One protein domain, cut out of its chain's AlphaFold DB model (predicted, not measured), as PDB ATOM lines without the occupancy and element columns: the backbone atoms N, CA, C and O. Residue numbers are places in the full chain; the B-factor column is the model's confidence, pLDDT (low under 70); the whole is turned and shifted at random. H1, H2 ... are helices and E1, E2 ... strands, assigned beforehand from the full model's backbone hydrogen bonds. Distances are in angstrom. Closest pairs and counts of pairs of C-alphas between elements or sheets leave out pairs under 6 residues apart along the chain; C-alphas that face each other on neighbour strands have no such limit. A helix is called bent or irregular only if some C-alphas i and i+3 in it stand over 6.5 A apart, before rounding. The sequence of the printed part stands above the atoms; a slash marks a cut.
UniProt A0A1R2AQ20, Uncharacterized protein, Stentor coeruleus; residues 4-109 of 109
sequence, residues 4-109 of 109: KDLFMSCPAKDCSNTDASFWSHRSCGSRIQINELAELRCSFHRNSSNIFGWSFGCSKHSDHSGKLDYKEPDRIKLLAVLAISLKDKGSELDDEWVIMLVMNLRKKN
ATOM      1  N   LYS A   4     -23.244  34.609  31.163       93.88
ATOM      2  CA  LYS A   4     -23.567  35.112  29.830       93.88
ATOM      3  C   LYS A   4     -22.314  35.714  29.224       93.88
ATOM      4  O   LYS A   4     -21.548  36.354  29.938       93.88
ATOM      5  N   ASP A   5     -22.082  35.490  27.938       94.94
ATOM      6  CA  ASP A   5     -20.927  36.080  27.266       94.94
ATOM      7  C   ASP A   5     -21.004  37.610  27.346       94.94
ATOM      8  O   ASP A   5     -22.039  38.218  27.073       94.94
ATOM      9  N   LEU A   6     -19.901  38.230  27.760       95.44
ATOM     10  CA  LEU A   6     -19.827  39.667  27.958       95.44
ATOM     11  C   LEU A   6     -19.774  40.355  26.595       95.44
ATOM     12  O   LEU A   6     -18.757  40.283  25.897       95.44
ATOM     13  N   PHE A   7     -20.861  41.034  26.244       94.12
ATOM     14  CA  PHE A   7     -20.988  41.850  25.044       94.12
ATOM     15  C   PHE A   7     -21.182  43.305  25.460       94.12
ATOM     16  O   PHE A   7     -22.179  43.609  26.104       94.12
ATOM     17  N   MET A   8     -20.217  44.173  25.149       95.12
ATOM     18  CA  MET A   8     -20.311  45.620  25.392       95.12
ATOM     19  C   MET A   8     -19.206  46.391  24.673       95.12
ATOM     20  O   MET A   8     -18.210  45.801  24.243       95.12
ATOM     21  N   SER A   9     -19.365  47.709  24.555       95.38
ATOM     22  CA  SER A   9     -18.305  48.610  24.087       95.38
ATOM     23  C   SER A   9     -17.254  48.868  25.175       95.38
ATOM     24  O   SER A   9     -17.393  48.415  26.312       95.38
ATOM     25  N   CYS A  10     -16.145  49.532  24.827       95.75
ATOM     26  CA  CYS A  10     -15.006  49.656  25.741       95.75
ATOM     27  C   CYS A  10     -15.319  50.560  26.946       95.75
ATOM     28  O   CYS A  10     -15.544  51.761  26.760       95.75
ATOM     29  N   PRO A  11     -15.256  50.037  28.190       95.88
ATOM     30  CA  PRO A  11     -15.553  50.822  29.383       95.88
ATOM     31  C   PRO A  11     -14.347  51.636  29.871       95.88
ATOM     32  O   PRO A  11     -14.482  52.409  30.814       95.88
ATOM     33  N   ALA A  12     -13.165  51.469  29.263       93.25
ATOM     34  CA  ALA A  12     -11.954  52.159  29.689       93.25
ATOM     35  C   ALA A  12     -12.122  53.683  29.636       93.25
ATOM     36  O   ALA A  12     -12.733  54.237  28.704       93.25
ATOM     37  N   LYS A  13     -11.527  54.349  30.628       82.81
ATOM     38  CA  LYS A  13     -11.399  55.805  30.657       82.81
ATOM     39  C   LYS A  13     -10.642  56.289  29.413       82.81
ATOM     40  O   LYS A  13      -9.703  55.635  28.957       82.81
ATOM     41  N   ASP A  14     -11.095  57.402  28.839       83.00
ATOM     42  CA  ASP A  14     -10.494  58.055  27.664       83.00
ATOM     43  C   ASP A  14     -10.434  57.193  26.384       83.00
ATOM     44  O   ASP A  14      -9.674  57.472  25.462       83.00
ATOM     45  N   CYS A  15     -11.255  56.141  26.295       89.81
ATOM     46  CA  CYS A  15     -11.416  55.357  25.072       89.81
ATOM     47  C   CYS A  15     -12.638  55.825  24.267       89.81
ATOM     48  O   CYS A  15     -13.756  55.833  24.782       89.81
ATOM     49  N   SER A  16     -12.457  56.155  22.989       88.25
ATOM     50  CA  SER A  16     -13.544  56.553  22.080       88.25
ATOM     51  C   SER A  16     -14.239  55.377  21.384       88.25
ATOM     52  O   SER A  16     -15.102  55.595  20.538       88.25
ATOM     53  N   ASN A  17     -13.878  54.130  21.708       90.50
ATOM     54  CA  ASN A  17     -14.494  52.959  21.092       90.50
ATOM     55  C   ASN A  17     -15.926  52.741  21.597       90.50
ATOM     56  O   ASN A  17     -16.128  52.257  22.715       90.50
ATOM     57  N   THR A  18     -16.900  53.054  20.750       89.25
ATOM     58  CA  THR A  18     -18.330  52.842  21.000       89.25
ATOM     59  C   THR A  18     -18.847  51.514  20.459       89.25
ATOM     60  O   THR A  18     -19.980  51.151  20.764       89.25
ATOM     61  N   ASP A  19     -18.038  50.777  19.697       91.06
ATOM     62  CA  ASP A  19     -18.469  49.539  19.055       91.06
ATOM     63  C   ASP A  19     -18.544  48.413  20.089       91.06
ATOM     64  O   ASP A  19     -17.552  48.063  20.741       91.06
ATOM     65  N   ALA A  20     -19.739  47.849  20.260       92.56
ATOM     66  CA  ALA A  20     -19.944  46.727  21.158       92.56
ATOM     67  C   ALA A  20     -19.390  45.434  20.550       92.56
ATOM     68  O   ALA A  20     -19.578  45.138  19.370       92.56
ATOM     69  N   SER A  21     -18.690  44.650  21.367       93.69
ATOM     70  CA  SER A  21     -18.124  43.373  20.941       93.69
ATOM     71  C   SER A  21     -18.069  42.380  22.094       93.69
ATOM     72  O   SER A  21     -18.202  42.740  23.266       93.69
ATOM     73  N   PHE A  22     -17.880  41.109  21.750       95.31
ATOM     74  CA  PHE A  22     -17.625  40.070  22.736       95.31
ATOM     75  C   PHE A  22     -16.189  40.142  23.246       95.31
ATOM     76  O   PHE A  22     -15.240  40.102  22.459       95.31
ATOM     77  N   TRP A  23     -16.033  40.130  24.563       96.62
ATOM     78  CA  TRP A  23     -14.727  40.206  25.211       96.62
ATOM     79  C   TRP A  23     -14.044  38.840  25.307       96.62
ATOM     80  O   TRP A  23     -14.696  37.796  25.424       96.62
ATOM     81  N   SER A  24     -12.713  38.837  25.259       97.38
ATOM     82  CA  SER A  24     -11.883  37.637  25.369       97.38
ATOM     83  C   SER A  24     -10.777  37.809  26.405       97.38
ATOM     84  O   SER A  24     -10.256  38.899  26.640       97.38
ATOM     85  N   HIS A  25     -10.420  36.706  27.054       97.25
ATOM     86  CA  HIS A  25      -9.336  36.676  28.019       97.25
ATOM     87  C   HIS A  25      -7.989  36.735  27.298       97.25
ATOM     88  O   HIS A  25      -7.682  35.860  26.491       97.25
ATOM     89  N   ARG A  26      -7.151  37.720  27.639       94.06
ATOM     90  CA  ARG A  26      -5.848  37.954  26.992       94.06
ATOM     91  C   ARG A  26      -4.986  36.696  26.871       94.06
ATOM     92  O   ARG A  26      -4.367  36.488  25.837       94.06
ATOM     93  N   SER A  27      -4.918  35.885  27.929       92.56
ATOM     94  CA  SER A  27      -3.971  34.766  27.986       92.56
ATOM     95  C   SER A  27      -4.396  33.547  27.169       92.56
ATOM     96  O   SER A  27      -3.528  32.788  26.756       92.56
ATOM     97  N   CYS A  28      -5.699  33.311  26.987       96.50
ATOM     98  CA  CYS A  28      -6.193  32.077  26.357       96.50
ATOM     99  C   CYS A  28      -7.192  32.306  25.217       96.50
ATOM    100  O   CYS A  28      -7.681  31.344  24.635       96.50
ATOM    101  N   GLY A  29      -7.555  33.555  24.920       96.44
ATOM    102  CA  GLY A  29      -8.492  33.920  23.854       96.44
ATOM    103  C   GLY A  29      -9.956  33.534  24.104       96.44
ATOM    104  O   GLY A  29     -10.833  33.969  23.362       96.44
ATOM    105  N   SER A  30     -10.254  32.756  25.147       97.94
ATOM    106  CA  SER A  30     -11.618  32.315  25.460       97.94
ATOM    107  C   SER A  30     -12.505  33.473  25.916       97.94
ATOM    108  O   SER A  30     -12.016  34.460  26.470       97.94
ATOM    109  N   ARG A  31     -13.820  33.342  25.710       97.81
ATOM    110  CA  ARG A  31     -14.806  34.380  26.035       97.81
ATOM    111  C   ARG A  31     -14.790  34.768  27.511       97.81
ATOM    112  O   ARG A  31     -14.657  33.917  28.394       97.81
ATOM    113  N   ILE A  32     -14.945  36.063  27.761       97.94
ATOM    114  CA  ILE A  32     -15.290  36.576  29.083       97.94
ATOM    115  C   ILE A  32     -16.798  36.465  29.259       97.94
ATOM    116  O   ILE A  32     -17.555  36.739  28.331       97.94
ATOM    117  N   GLN A  33     -17.217  36.062  30.450       96.94
ATOM    118  CA  GLN A  33     -18.615  35.945  30.827       96.94
ATOM    119  C   GLN A  33     -18.905  36.780  32.063       96.94
ATOM    120  O   GLN A  33     -18.028  36.927  32.912       96.94
ATOM    121  N   ILE A  34     -20.137  37.258  32.174       96.31
ATOM    122  CA  ILE A  34     -20.686  37.988  33.314       96.31
ATOM    123  C   ILE A  34     -21.855  37.208  33.929       96.31
ATOM    124  O   ILE A  34     -22.554  36.484  33.217       96.31
ATOM    125  N   ASN A  35     -22.055  37.326  35.240       95.25
ATOM    126  CA  ASN A  35     -23.203  36.759  35.957       95.25
ATOM    127  C   ASN A  35     -24.081  37.849  36.601       95.25
ATOM    128  O   ASN A  35     -23.713  39.023  36.648       95.25
ATOM    129  N   GLU A  36     -25.215  37.443  37.173       94.00
ATOM    130  CA  GLU A  36     -26.145  38.336  37.878       94.00
ATOM    131  C   GLU A  36     -25.553  38.981  39.151       94.00
ATOM    132  O   GLU A  36     -26.143  39.892  39.731       94.00
ATOM    133  N   LEU A  37     -24.379  38.522  39.598       95.56
ATOM    134  CA  LEU A  37     -23.645  39.058  40.746       95.56
ATOM    135  C   LEU A  37     -22.611  40.119  40.347       95.56
ATOM    136  O   LEU A  37     -21.865  40.574  41.212       95.56
ATOM    137  N   ALA A  38     -22.569  40.535  39.076       95.06
ATOM    138  CA  ALA A  38     -21.577  41.467  38.533       95.06
ATOM    139  C   ALA A  38     -20.123  40.979  38.694       95.06
ATOM    140  O   ALA A  38     -19.194  41.756  38.944       95.06
ATOM    141  N   GLU A  39     -19.926  39.670  38.567       96.94
ATOM    142  CA  GLU A  39     -18.609  39.057  38.470       96.94
ATOM    143  C   GLU A  39     -18.298  38.719  37.021       96.94
ATOM    144  O   GLU A  39     -19.181  38.315  36.262       96.94
ATOM    145  N   LEU A  40     -17.028  38.848  36.655       97.56
ATOM    146  CA  LEU A  40     -16.511  38.359  35.391       97.56
ATOM    147  C   LEU A  40     -15.718  37.084  35.598       97.56
ATOM    148  O   LEU A  40     -15.035  36.928  36.609       97.56
ATOM    149  N   ARG A  41     -15.748  36.206  34.598       97.69
ATOM    150  CA  ARG A  41     -14.839  35.063  34.499       97.69
ATOM    151  C   ARG A  41     -14.379  34.847  33.069       97.69
ATOM    152  O   ARG A  41     -15.076  35.185  32.116       97.69
ATOM    153  N   CYS A  42     -13.253  34.164  32.919       97.94
ATOM    154  CA  CYS A  42     -12.896  33.516  31.662       97.94
ATOM    155  C   CYS A  42     -13.645  32.177  31.538       97.94
ATOM    156  O   CYS A  42     -13.614  31.376  32.471       97.94
ATOM    157  N   SER A  43     -14.275  31.894  30.394       97.56
ATOM    158  CA  SER A  43     -15.028  30.644  30.181       97.56
ATOM    159  C   SER A  43     -14.168  29.374  30.270       97.56
ATOM    160  O   SER A  43     -14.683  28.310  30.615       97.56
ATOM    161  N   PHE A  44     -12.859  29.494  30.023       97.56
ATOM    162  CA  PHE A  44     -11.893  28.402  30.141       97.56
ATOM    163  C   PHE A  44     -11.367  28.229  31.573       97.56
ATOM    164  O   PHE A  44     -11.540  27.165  32.159       97.56
ATOM    165  N   HIS A  45     -10.782  29.276  32.169       96.56
ATOM    166  CA  HIS A  45     -10.176  29.187  33.510       96.56
ATOM    167  C   HIS A  45     -11.197  29.163  34.653       96.56
ATOM    168  O   HIS A  45     -10.878  28.708  35.743       96.56
ATOM    169  N   ARG A  46     -12.411  29.682  34.425       94.25
ATOM    170  CA  ARG A  46     -13.550  29.720  35.362       94.25
ATOM    171  C   ARG A  46     -13.338  30.458  36.690       94.25
ATOM    172  O   ARG A  46     -14.310  30.608  37.423       94.25
ATOM    173  N   ASN A  47     -12.146  30.986  36.954       94.50
ATOM    174  CA  ASN A  47     -11.899  31.917  38.054       94.50
ATOM    175  C   ASN A  47     -12.715  33.196  37.839       94.50
ATOM    176  O   ASN A  47     -12.601  33.817  36.773       94.50
ATOM    177  N   SER A  48     -13.527  33.564  38.832       96.62
ATOM    178  CA  SER A  48     -14.329  34.782  38.812       96.62
ATOM    179  C   SER A  48     -13.826  35.832  39.792       96.62
ATOM    180  O   SER A  48     -13.231  35.523  40.824       96.62
ATOM    181  N   SER A  49     -14.068  37.093  39.459       96.12
ATOM    182  CA  SER A  49     -13.868  38.217  40.370       96.12
ATOM    183  C   SER A  49     -14.777  39.382  39.985       96.12
ATOM    184  O   SER A  49     -15.407  39.384  38.928       96.12
ATOM    185  N   ASN A  50     -14.869  40.376  40.868       94.88
ATOM    186  CA  ASN A  50     -15.665  41.582  40.651       94.88
ATOM    187  C   ASN A  50     -15.271  42.279  39.336       94.88
ATOM    188  O   ASN A  50     -14.084  42.491  39.103       94.88
ATOM    189  N   ILE A  51     -16.255  42.683  38.523       95.12
ATOM    190  CA  ILE A  51     -16.046  43.383  37.245       95.12
ATOM    191  C   ILE A  51     -15.129  44.612  37.340       95.12
ATOM    192  O   ILE A  51     -14.376  44.884  36.411       95.12
ATOM    193  N   PHE A  52     -15.137  45.322  38.471       93.25
ATOM    194  CA  PHE A  52     -14.286  46.496  38.698       93.25
ATOM    195  C   PHE A  52     -12.824  46.161  39.030       93.25
ATOM    196  O   PHE A  52     -12.037  47.075  39.221       93.25
ATOM    197  N   GLY A  53     -12.472  44.878  39.156       93.25
ATOM    198  CA  GLY A  53     -11.089  44.415  39.316       93.25
ATOM    199  C   GLY A  53     -10.458  43.915  38.015       93.25
ATOM    200  O   GLY A  53      -9.425  43.251  38.065       93.25
ATOM    201  N   TRP A  54     -11.110  44.143  36.873       95.06
ATOM    202  CA  TRP A  54     -10.632  43.736  35.555       95.06
ATOM    203  C   TRP A  54     -10.190  44.946  34.748       95.06
ATOM    204  O   TRP A  54     -10.902  45.941  34.688       95.06
ATOM    205  N   SER A  55      -9.091  44.799  34.014       95.31
ATOM    206  CA  SER A  55      -8.648  45.785  33.033       95.31
ATOM    207  C   SER A  55      -9.085  45.381  31.617       95.31
ATOM    208  O   SER A  55      -9.047  44.207  31.236       95.31
ATOM    209  N   PHE A  56      -9.458  46.364  30.801       95.31
ATOM    210  CA  PHE A  56     -10.000  46.186  29.455       95.31
ATOM    211  C   PHE A  56      -9.029  46.744  28.413       95.31
ATOM    212  O   PHE A  56      -8.515  47.849  28.568       95.31
ATOM    213  N   GLY A  57      -8.785  45.980  27.345       94.25
ATOM    214  CA  GLY A  57      -7.947  46.374  26.211       94.25
ATOM    215  C   GLY A  57      -8.732  46.328  24.902       94.25
ATOM    216  O   GLY A  57      -9.390  45.326  24.627       94.25
ATOM    217  N   CYS A  58      -8.660  47.379  24.079       93.69
ATOM    218  CA  CYS A  58      -9.254  47.389  22.740       93.69
ATOM    219  C   CYS A  58      -8.350  48.103  21.722       93.69
ATOM    220  O   CYS A  58      -7.437  48.844  22.085       93.69
ATOM    221  N   SER A  59      -8.614  47.901  20.429       90.25
ATOM    222  CA  SER A  59      -7.779  48.407  19.323       90.25
ATOM    223  C   SER A  59      -7.666  49.935  19.233       90.25
ATOM    224  O   SER A  59      -6.817  50.439  18.508       90.25
ATOM    225  N   LYS A  60      -8.507  50.692  19.950       89.69
ATOM    226  CA  LYS A  60      -8.489  52.167  19.963       89.69
ATOM    227  C   LYS A  60      -7.551  52.764  21.015       89.69
ATOM    228  O   LYS A  60      -7.365  53.973  21.030       89.69
ATOM    229  N   HIS A  61      -6.970  51.938  21.878       89.25
ATOM    230  CA  HIS A  61      -5.908  52.336  22.800       89.25
ATOM    231  C   HIS A  61      -4.830  51.254  22.827       89.25
ATOM    232  O   HIS A  61      -4.525  50.671  23.858       89.25
ATOM    233  N   SER A  62      -4.273  50.944  21.660       86.12
ATOM    234  CA  SER A  62      -3.019  50.202  21.558       86.12
ATOM    235  C   SER A  62      -1.831  51.162  21.597       86.12
ATOM    236  O   SER A  62      -1.947  52.311  21.166       86.12
ATOM    237  N   ASP A  63      -0.679  50.688  22.062       82.12
ATOM    238  CA  ASP A  63       0.580  51.414  21.907       82.12
ATOM    239  C   ASP A  63       1.050  51.442  20.435       82.12
ATOM    240  O   ASP A  63       0.447  50.833  19.544       82.12
ATOM    241  N   HIS A  64       2.151  52.149  20.168       77.19
ATOM    242  CA  HIS A  64       2.734  52.270  18.824       77.19
ATOM    243  C   HIS A  64       3.214  50.937  18.223       77.19
ATOM    244  O   HIS A  64       3.452  50.870  17.020       77.19
ATOM    245  N   SER A  65       3.347  49.882  19.033       83.06
ATOM    246  CA  SER A  65       3.690  48.527  18.584       83.06
ATOM    247  C   SER A  65       2.461  47.661  18.284       83.06
ATOM    248  O   SER A  65       2.596  46.492  17.932       83.06
ATOM    249  N   GLY A  66       1.254  48.223  18.419       80.50
ATOM    250  CA  GLY A  66      -0.006  47.506  18.234       80.50
ATOM    251  C   GLY A  66      -0.398  46.635  19.428       80.50
ATOM    252  O   GLY A  66      -1.374  45.886  19.351       80.50
ATOM    253  N   LYS A  67       0.322  46.721  20.552       86.75
ATOM    254  CA  LYS A  67      -0.016  45.988  21.770       86.75
ATOM    255  C   LYS A  67      -1.142  46.718  22.493       86.75
ATOM    256  O   LYS A  67      -1.094  47.930  22.682       86.75
ATOM    257  N   LEU A  68      -2.167  45.972  22.899       89.94
ATOM    258  CA  LEU A  68      -3.301  46.529  23.635       89.94
ATOM    259  C   LEU A  68      -2.837  47.117  24.974       89.94
ATOM    260  O   LEU A  68      -2.173  46.425  25.752       89.94
ATOM    261  N   ASP A  69      -3.232  48.360  25.246       91.00
ATOM    262  CA  ASP A  69      -3.130  48.968  26.570       91.00
ATOM    263  C   ASP A  69      -4.352  48.553  27.394       91.00
ATOM    264  O   ASP A  69      -5.495  48.792  26.988       91.00
ATOM    265  N   TYR A  70      -4.121  47.888  28.522       93.06
ATOM    266  CA  TYR A  70      -5.184  47.393  29.392       93.06
ATOM    267  C   TYR A  70      -5.431  48.410  30.495       93.06
ATOM    268  O   TYR A  70      -4.568  48.636  31.339       93.06
ATOM    269  N   LYS A  71      -6.625  48.999  30.499       93.69
ATOM    270  CA  LYS A  71      -6.997  50.062  31.433       93.69
ATOM    271  C   LYS A  71      -8.146  49.629  32.324       93.69
ATOM    272  O   LYS A  71      -9.043  48.912  31.881       93.69
ATOM    273  N   GLU A  72      -8.141  50.114  33.557       93.38
ATOM    274  CA  GLU A  72      -9.292  49.987  34.446       93.38
ATOM    275  C   GLU A  72     -10.539  50.643  33.821       93.38
ATOM    276  O   GLU A  72     -10.429  51.656  33.111       93.38
ATOM    277  N   PRO A  73     -11.734  50.078  34.048       94.12
ATOM    278  CA  PRO A  73     -12.969  50.656  33.558       94.12
ATOM    279  C   PRO A  73     -13.257  51.971  34.284       94.12
ATOM    280  O   PRO A  73     -13.114  52.078  35.504       94.12
ATOM    281  N   ASP A  74     -13.755  52.963  33.550       93.44
ATOM    282  CA  ASP A  74     -14.486  54.049  34.190       93.44
ATOM    283  C   ASP A  74     -15.817  53.488  34.707       93.44
ATOM    284  O   ASP A  74     -16.561  52.846  33.961       93.44
ATOM    285  N   ARG A  75     -16.114  53.688  35.996       91.12
ATOM    286  CA  ARG A  75     -17.264  53.034  36.634       91.12
ATOM    287  C   ARG A  75     -18.592  53.467  36.023       91.12
ATOM    288  O   ARG A  75     -19.445  52.625  35.762       91.12
ATOM    289  N   ILE A  76     -18.763  54.763  35.771       89.94
ATOM    290  CA  ILE A  76     -20.003  55.310  35.210       89.94
ATOM    291  C   ILE A  76     -20.160  54.831  33.770       89.94
ATOM    292  O   ILE A  76     -21.231  54.363  33.379       89.94
ATOM    293  N   LYS A  77     -19.077  54.886  32.994       92.69
ATOM    294  CA  LYS A  77     -19.065  54.405  31.617       92.69
ATOM    295  C   LYS A  77     -19.367  52.916  31.534       92.69
ATOM    296  O   LYS A  77     -20.164  52.528  30.690       92.69
ATOM    297  N   LEU A  78     -18.797  52.095  32.416       93.12
ATOM    298  CA  LEU A  78     -19.074  50.660  32.482       93.12
ATOM    299  C   LEU A  78     -20.567  50.385  32.688       93.12
ATOM    300  O   LEU A  78     -21.152  49.586  31.959       93.12
ATOM    301  N   LEU A  79     -21.191  51.076  33.646       90.88
ATOM    302  CA  LEU A  79     -22.629  50.958  33.888       90.88
ATOM    303  C   LEU A  79     -23.440  51.363  32.652       90.88
ATOM    304  O   LEU A  79     -24.378  50.660  32.278       90.88
ATOM    305  N   ALA A  80     -23.060  52.461  31.994       90.38
ATOM    306  CA  ALA A  80     -23.742  52.949  30.801       90.38
ATOM    307  C   ALA A  80     -23.644  51.960  29.625       90.38
ATOM    308  O   ALA A  80     -24.660  51.635  29.011       90.38
ATOM    309  N   VAL A  81     -22.447  51.440  29.323       92.06
ATOM    310  CA  VAL A  81     -22.260  50.502  28.201       92.06
ATOM    311  C   VAL A  81     -22.911  49.148  28.469       92.06
ATOM    312  O   VAL A  81     -23.437  48.539  27.538       92.06
ATOM    313  N   LEU A  82     -22.948  48.691  29.727       91.56
ATOM    314  CA  LEU A  82     -23.706  47.498  30.107       91.56
ATOM    315  C   LEU A  82     -25.205  47.719  29.916       91.56
ATOM    316  O   LEU A  82     -25.851  46.878  29.304       91.56
ATOM    317  N   ALA A  83     -25.757  48.851  30.359       87.19
ATOM    318  CA  ALA A  83     -27.175  49.156  30.170       87.19
ATOM    319  C   ALA A  83     -27.572  49.188  28.682       87.19
ATOM    320  O   ALA A  83     -28.604  48.629  28.312       87.19
ATOM    321  N   ILE A  84     -26.735  49.781  27.822       86.50
ATOM    322  CA  ILE A  84     -26.940  49.779  26.362       86.50
ATOM    323  C   ILE A  84     -26.915  48.345  25.822       86.50
ATOM    324  O   ILE A  84     -27.837  47.922  25.133       86.50
ATOM    325  N   SER A  85     -25.903  47.566  26.195       87.00
ATOM    326  CA  SER A  85     -25.739  46.204  25.677       87.00
ATOM    327  C   SER A  85     -26.854  45.265  26.129       87.00
ATOM    328  O   SER A  85     -27.307  44.426  25.357       87.00
ATOM    329  N   LEU A  86     -27.335  45.429  27.363       83.12
ATOM    330  CA  LEU A  86     -28.476  44.690  27.897       83.12
ATOM    331  C   LEU A  86     -29.781  45.082  27.211       83.12
ATOM    332  O   LEU A  86     -30.659  44.243  27.101       83.12
ATOM    333  N   LYS A  87     -29.928  46.313  26.718       77.25
ATOM    334  CA  LYS A  87     -31.087  46.685  25.899       77.25
ATOM    335  C   LYS A  87     -31.050  45.984  24.538       77.25
ATOM    336  O   LYS A  87     -32.075  45.481  24.091       77.25
ATOM    337  N   ASP A  88     -29.876  45.916  23.914       75.62
ATOM    338  CA  ASP A  88     -29.716  45.353  22.567       75.62
ATOM    339  C   ASP A  88     -29.741  43.815  22.552       75.62
ATOM    340  O   ASP A  88     -30.192  43.203  21.586       75.62
ATOM    341  N   LYS A  89     -29.262  43.178  23.629       72.44
ATOM    342  CA  LYS A  89     -29.220  41.715  23.809       72.44
ATOM    343  C   LYS A  89     -30.247  41.176  24.806       72.44
ATOM    344  O   LYS A  89     -30.312  39.968  25.021       72.44
ATOM    345  N   GLY A  90     -31.051  42.051  25.403       63.09
ATOM    346  CA  GLY A  90     -31.943  41.732  26.520       63.09
ATOM    347  C   GLY A  90     -33.009  40.702  26.199       63.09
ATOM    348  O   GLY A  90     -33.420  39.983  27.091       63.09
ATOM    349  N   SER A  91     -33.385  40.538  24.929       61.09
ATOM    350  CA  SER A  91     -34.324  39.488  24.519       61.09
ATOM    351  C   SER A  91     -33.834  38.064  24.821       61.09
ATOM    352  O   SER A  91     -34.639  37.140  24.840       61.09
ATOM    353  N   GLU A  92     -32.527  37.865  25.028       70.94
ATOM    354  CA  GLU A  92     -31.921  36.573  25.392       70.94
ATOM    355  C   GLU A  92     -31.724  36.400  26.917       70.94
ATOM    356  O   GLU A  92     -31.232  35.358  27.376       70.94
ATOM    357  N   LEU A  93     -32.062  37.419  27.713       81.31
ATOM    358  CA  LEU A  93     -31.872  37.463  29.162       81.31
ATOM    359  C   LEU A  93     -33.228  37.580  29.858       81.31
ATOM    360  O   LEU A  93     -34.094  38.323  29.417       81.31
ATOM    361  N   ASP A  94     -33.416  36.849  30.952       85.94
ATOM    362  CA  ASP A  94     -34.618  37.006  31.764       85.94
ATOM    363  C   ASP A  94     -34.563  38.311  32.584       85.94
ATOM    364  O   ASP A  94     -33.492  38.751  33.017       85.94
ATOM    365  N   ASP A  95     -35.724  38.939  32.788       87.50
ATOM    366  CA  ASP A  95     -35.837  40.232  33.480       87.50
ATOM    367  C   ASP A  95     -35.259  40.178  34.902       87.50
ATOM    368  O   ASP A  95     -34.631  41.134  35.363       87.50
ATOM    369  N   GLU A  96     -35.431  39.052  35.598       90.69
ATOM    370  CA  GLU A  96     -34.919  38.851  36.955       90.69
ATOM    371  C   GLU A  96     -33.386  38.886  36.983       90.69
ATOM    372  O   GLU A  96     -32.790  39.572  37.818       90.69
ATOM    373  N   TRP A  97     -32.731  38.228  36.027       91.62
ATOM    374  CA  TRP A  97     -31.281  38.238  35.871       91.62
ATOM    375  C   TRP A  97     -30.754  39.653  35.621       91.62
ATOM    376  O   TRP A  97     -29.769  40.066  36.241       91.62
ATOM    377  N   VAL A  98     -31.432  40.426  34.763       89.12
ATOM    378  CA  VAL A  98     -31.074  41.825  34.481       89.12
ATOM    379  C   VAL A  98     -31.241  42.698  35.729       89.12
ATOM    380  O   VAL A  98     -30.329  43.457  36.072       89.12
ATOM    381  N   ILE A  99     -32.360  42.565  36.449       89.88
ATOM    382  CA  ILE A  99     -32.612  43.287  37.705       89.88
ATOM    383  C   ILE A  99     -31.513  42.980  38.726       89.88
ATOM    384  O   ILE A  99     -30.943  43.896  39.326       89.88
ATOM    385  N   MET A 100     -31.170  41.703  38.902       93.00
ATOM    386  CA  MET A 100     -30.141  41.269  39.844       93.00
ATOM    387  C   MET A 100     -28.757  41.812  39.478       93.00
ATOM    388  O   MET A 100     -28.060  42.334  40.356       93.00
ATOM    389  N   LEU A 101     -28.387  41.783  38.194       91.81
ATOM    390  CA  LEU A 101     -27.144  42.383  37.713       91.81
ATOM    391  C   LEU A 101     -27.077  43.878  38.058       91.81
ATOM    392  O   LEU A 101     -26.093  44.328  38.649       91.81
ATOM    393  N   VAL A 102     -28.124  44.645  37.741       89.19
ATOM    394  CA  VAL A 102     -28.177  46.094  38.009       89.19
ATOM    395  C   VAL A 102     -28.060  46.388  39.509       89.19
ATOM    396  O   VAL A 102     -27.301  47.274  39.913       89.19
ATOM    397  N   MET A 103     -28.753  45.621  40.354       91.12
ATOM    398  CA  MET A 103     -28.679  45.779  41.809       91.12
ATOM    399  C   MET A 103     -27.275  45.490  42.351       91.12
ATOM    400  O   MET A 103     -26.781  46.230  43.205       91.12
ATOM    401  N   ASN A 104     -26.607  44.446  41.858       92.69
ATOM    402  CA  ASN A 104     -25.259  44.090  42.306       92.69
ATOM    403  C   ASN A 104     -24.183  45.048  41.783       92.69
ATOM    404  O   ASN A 104     -23.266  45.388  42.529       92.69
ATOM    405  N   LEU A 105     -24.323  45.548  40.554       88.94
ATOM    406  CA  LEU A 105     -23.469  46.605  40.014       88.94
ATOM    407  C   LEU A 105     -23.536  47.869  40.878       88.94
ATOM    408  O   LEU A 105     -22.497  48.423  41.232       88.94
ATOM    409  N   ARG A 106     -24.744  48.283  41.290       83.00
ATOM    410  CA  ARG A 106     -24.934  49.442  42.175       83.00
ATOM    411  C   ARG A 106     -24.314  49.240  43.560       83.00
ATOM    412  O   ARG A 106     -23.760  50.187  44.093       83.00
ATOM    413  N   LYS A 107     -24.398  48.036  44.141       85.06
ATOM    414  CA  LYS A 107     -23.810  47.728  45.463       85.06
ATOM    415  C   LYS A 107     -22.278  47.731  45.469       85.06
ATOM    416  O   LYS A 107     -21.680  47.907  46.523       85.06
ATOM    417  N   LYS A 108     -21.657  47.446  44.321       77.81
ATOM    418  CA  LYS A 108     -20.197  47.356  44.159       77.81
ATOM    419  C   LYS A 108     -19.560  48.674  43.695       77.81
ATOM    420  O   LYS A 108     -18.331  48.773  43.713       77.81
ATOM    421  N   ASN A 109     -20.382  49.625  43.248       58.72
ATOM    422  CA  ASN A 109     -19.982  50.984  42.883       58.72
ATOM    423  C   ASN A 109     -19.796  51.848  44.133       58.72
ATOM    424  O   ASN A 109     -18.824  52.631  44.138       58.72
TER     425      ASN A 109
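Overview. This is residues 4 to 109 of the 109 residues of an uncharacterized protein of Stentor coeruleus (UniProt A0A1R2AQ20). Two helices, H1 and H2, lie side by side and run opposite ways at one end of a body made largely of loops; a small three-stranded sheet is grazed by H2, and the long loop of residues 51 to 74 reaches to the other end. The opening loop, residues 4 to 31, folds back on itself, with residues 7 to 8 paired with residues 21 to 22, before the chain enters the sheet. The printed part has 106 residues with three named strands and then two named helices, in the order E1, E2, E3, H1, H2; the class is mixed, helices and strands, though under half of the residues are in named elements. The sheet runs E1, E2, E3, all antiparallel. The whole is compact by its radius of gyration of the C-alphas, 13.3 A, yet elongated in outline, with spans of 44 by 28 by 25 A.

Arrangement. From the first printed residue, residues 4 to 31 hold no named element, but residues 4 to 5 make a short antiparallel pairing with residues 33 to 34 of E1, the strand of residues 32 to 35. E1 and E2, residues 39 to 42, are a hairpin with a tight link, and their directions stand at 149 degrees. Across this antiparallel pair N 33 and O 41 are within hydrogen-bond range at 2.9 A, as are N 41 and O 33 at 2.9 A. E2 and E3, residues 48 to 50, are a second hairpin, antiparallel at 143 degrees, with N 40 and O 49 at 2.8 A and N 49 and O 40 at 3.0 A. The three strands make a meander, each the antiparallel neighbour of the one before; E1 and E3 are its edge strands. H1, residues 75 to 92, is not on the sheet, and it is apart from E1 and from E2. H2, residues 95 to 108, is on the sheet but only grazes it, with its residues 97 to 108; the closest C-alphas of E1 and H2, those of Asn 35 and Leu 101, are 7.1 A apart. H1 and H2 are close but not clearly touching, at a shallow tilt of 9 degrees, opposite ways; their closest C-alphas, those of Leu 79 and Leu 105, are 7.6 A apart. In H2 every O i to N i+4 pair is within hydrogen-bond range, and in H1 12 of 14 are.

Along the chain. E1 begins at C-alpha 32, (-15.290, 36.576, 29.083), and spans 10.5 A, as does E2; the shorter E3 spans 7.2 A. H1 begins at C-alpha 75, (-17.264, 53.034, 36.634), and spans 24.7 A. It has a kink of 44 degrees near residue 86 and is irregular, with C-alphas 88 and 91 at 7.7 A, and its line is a rough one. H2 spans 20.2 A and ends at C-alpha 108, (-20.197, 47.356, 44.159).

Size, cuts and confidence. The two C-alphas farthest apart, those of His 64 and Glu 96, are 43.9 A apart, and the C-alphas of Lys 4 and Asn 109 are 20.9 A apart. The printed part has no cut and ends at residue 109, the chain's last. The link from E3 to H1, 24 residues, is long; those from E1 to E2, E2 to E3 and H1 to H2 are tight. The mean pLDDT of the printed part is 90.4, and residues 90 to 91 and residue 109 of this predicted model are under 70.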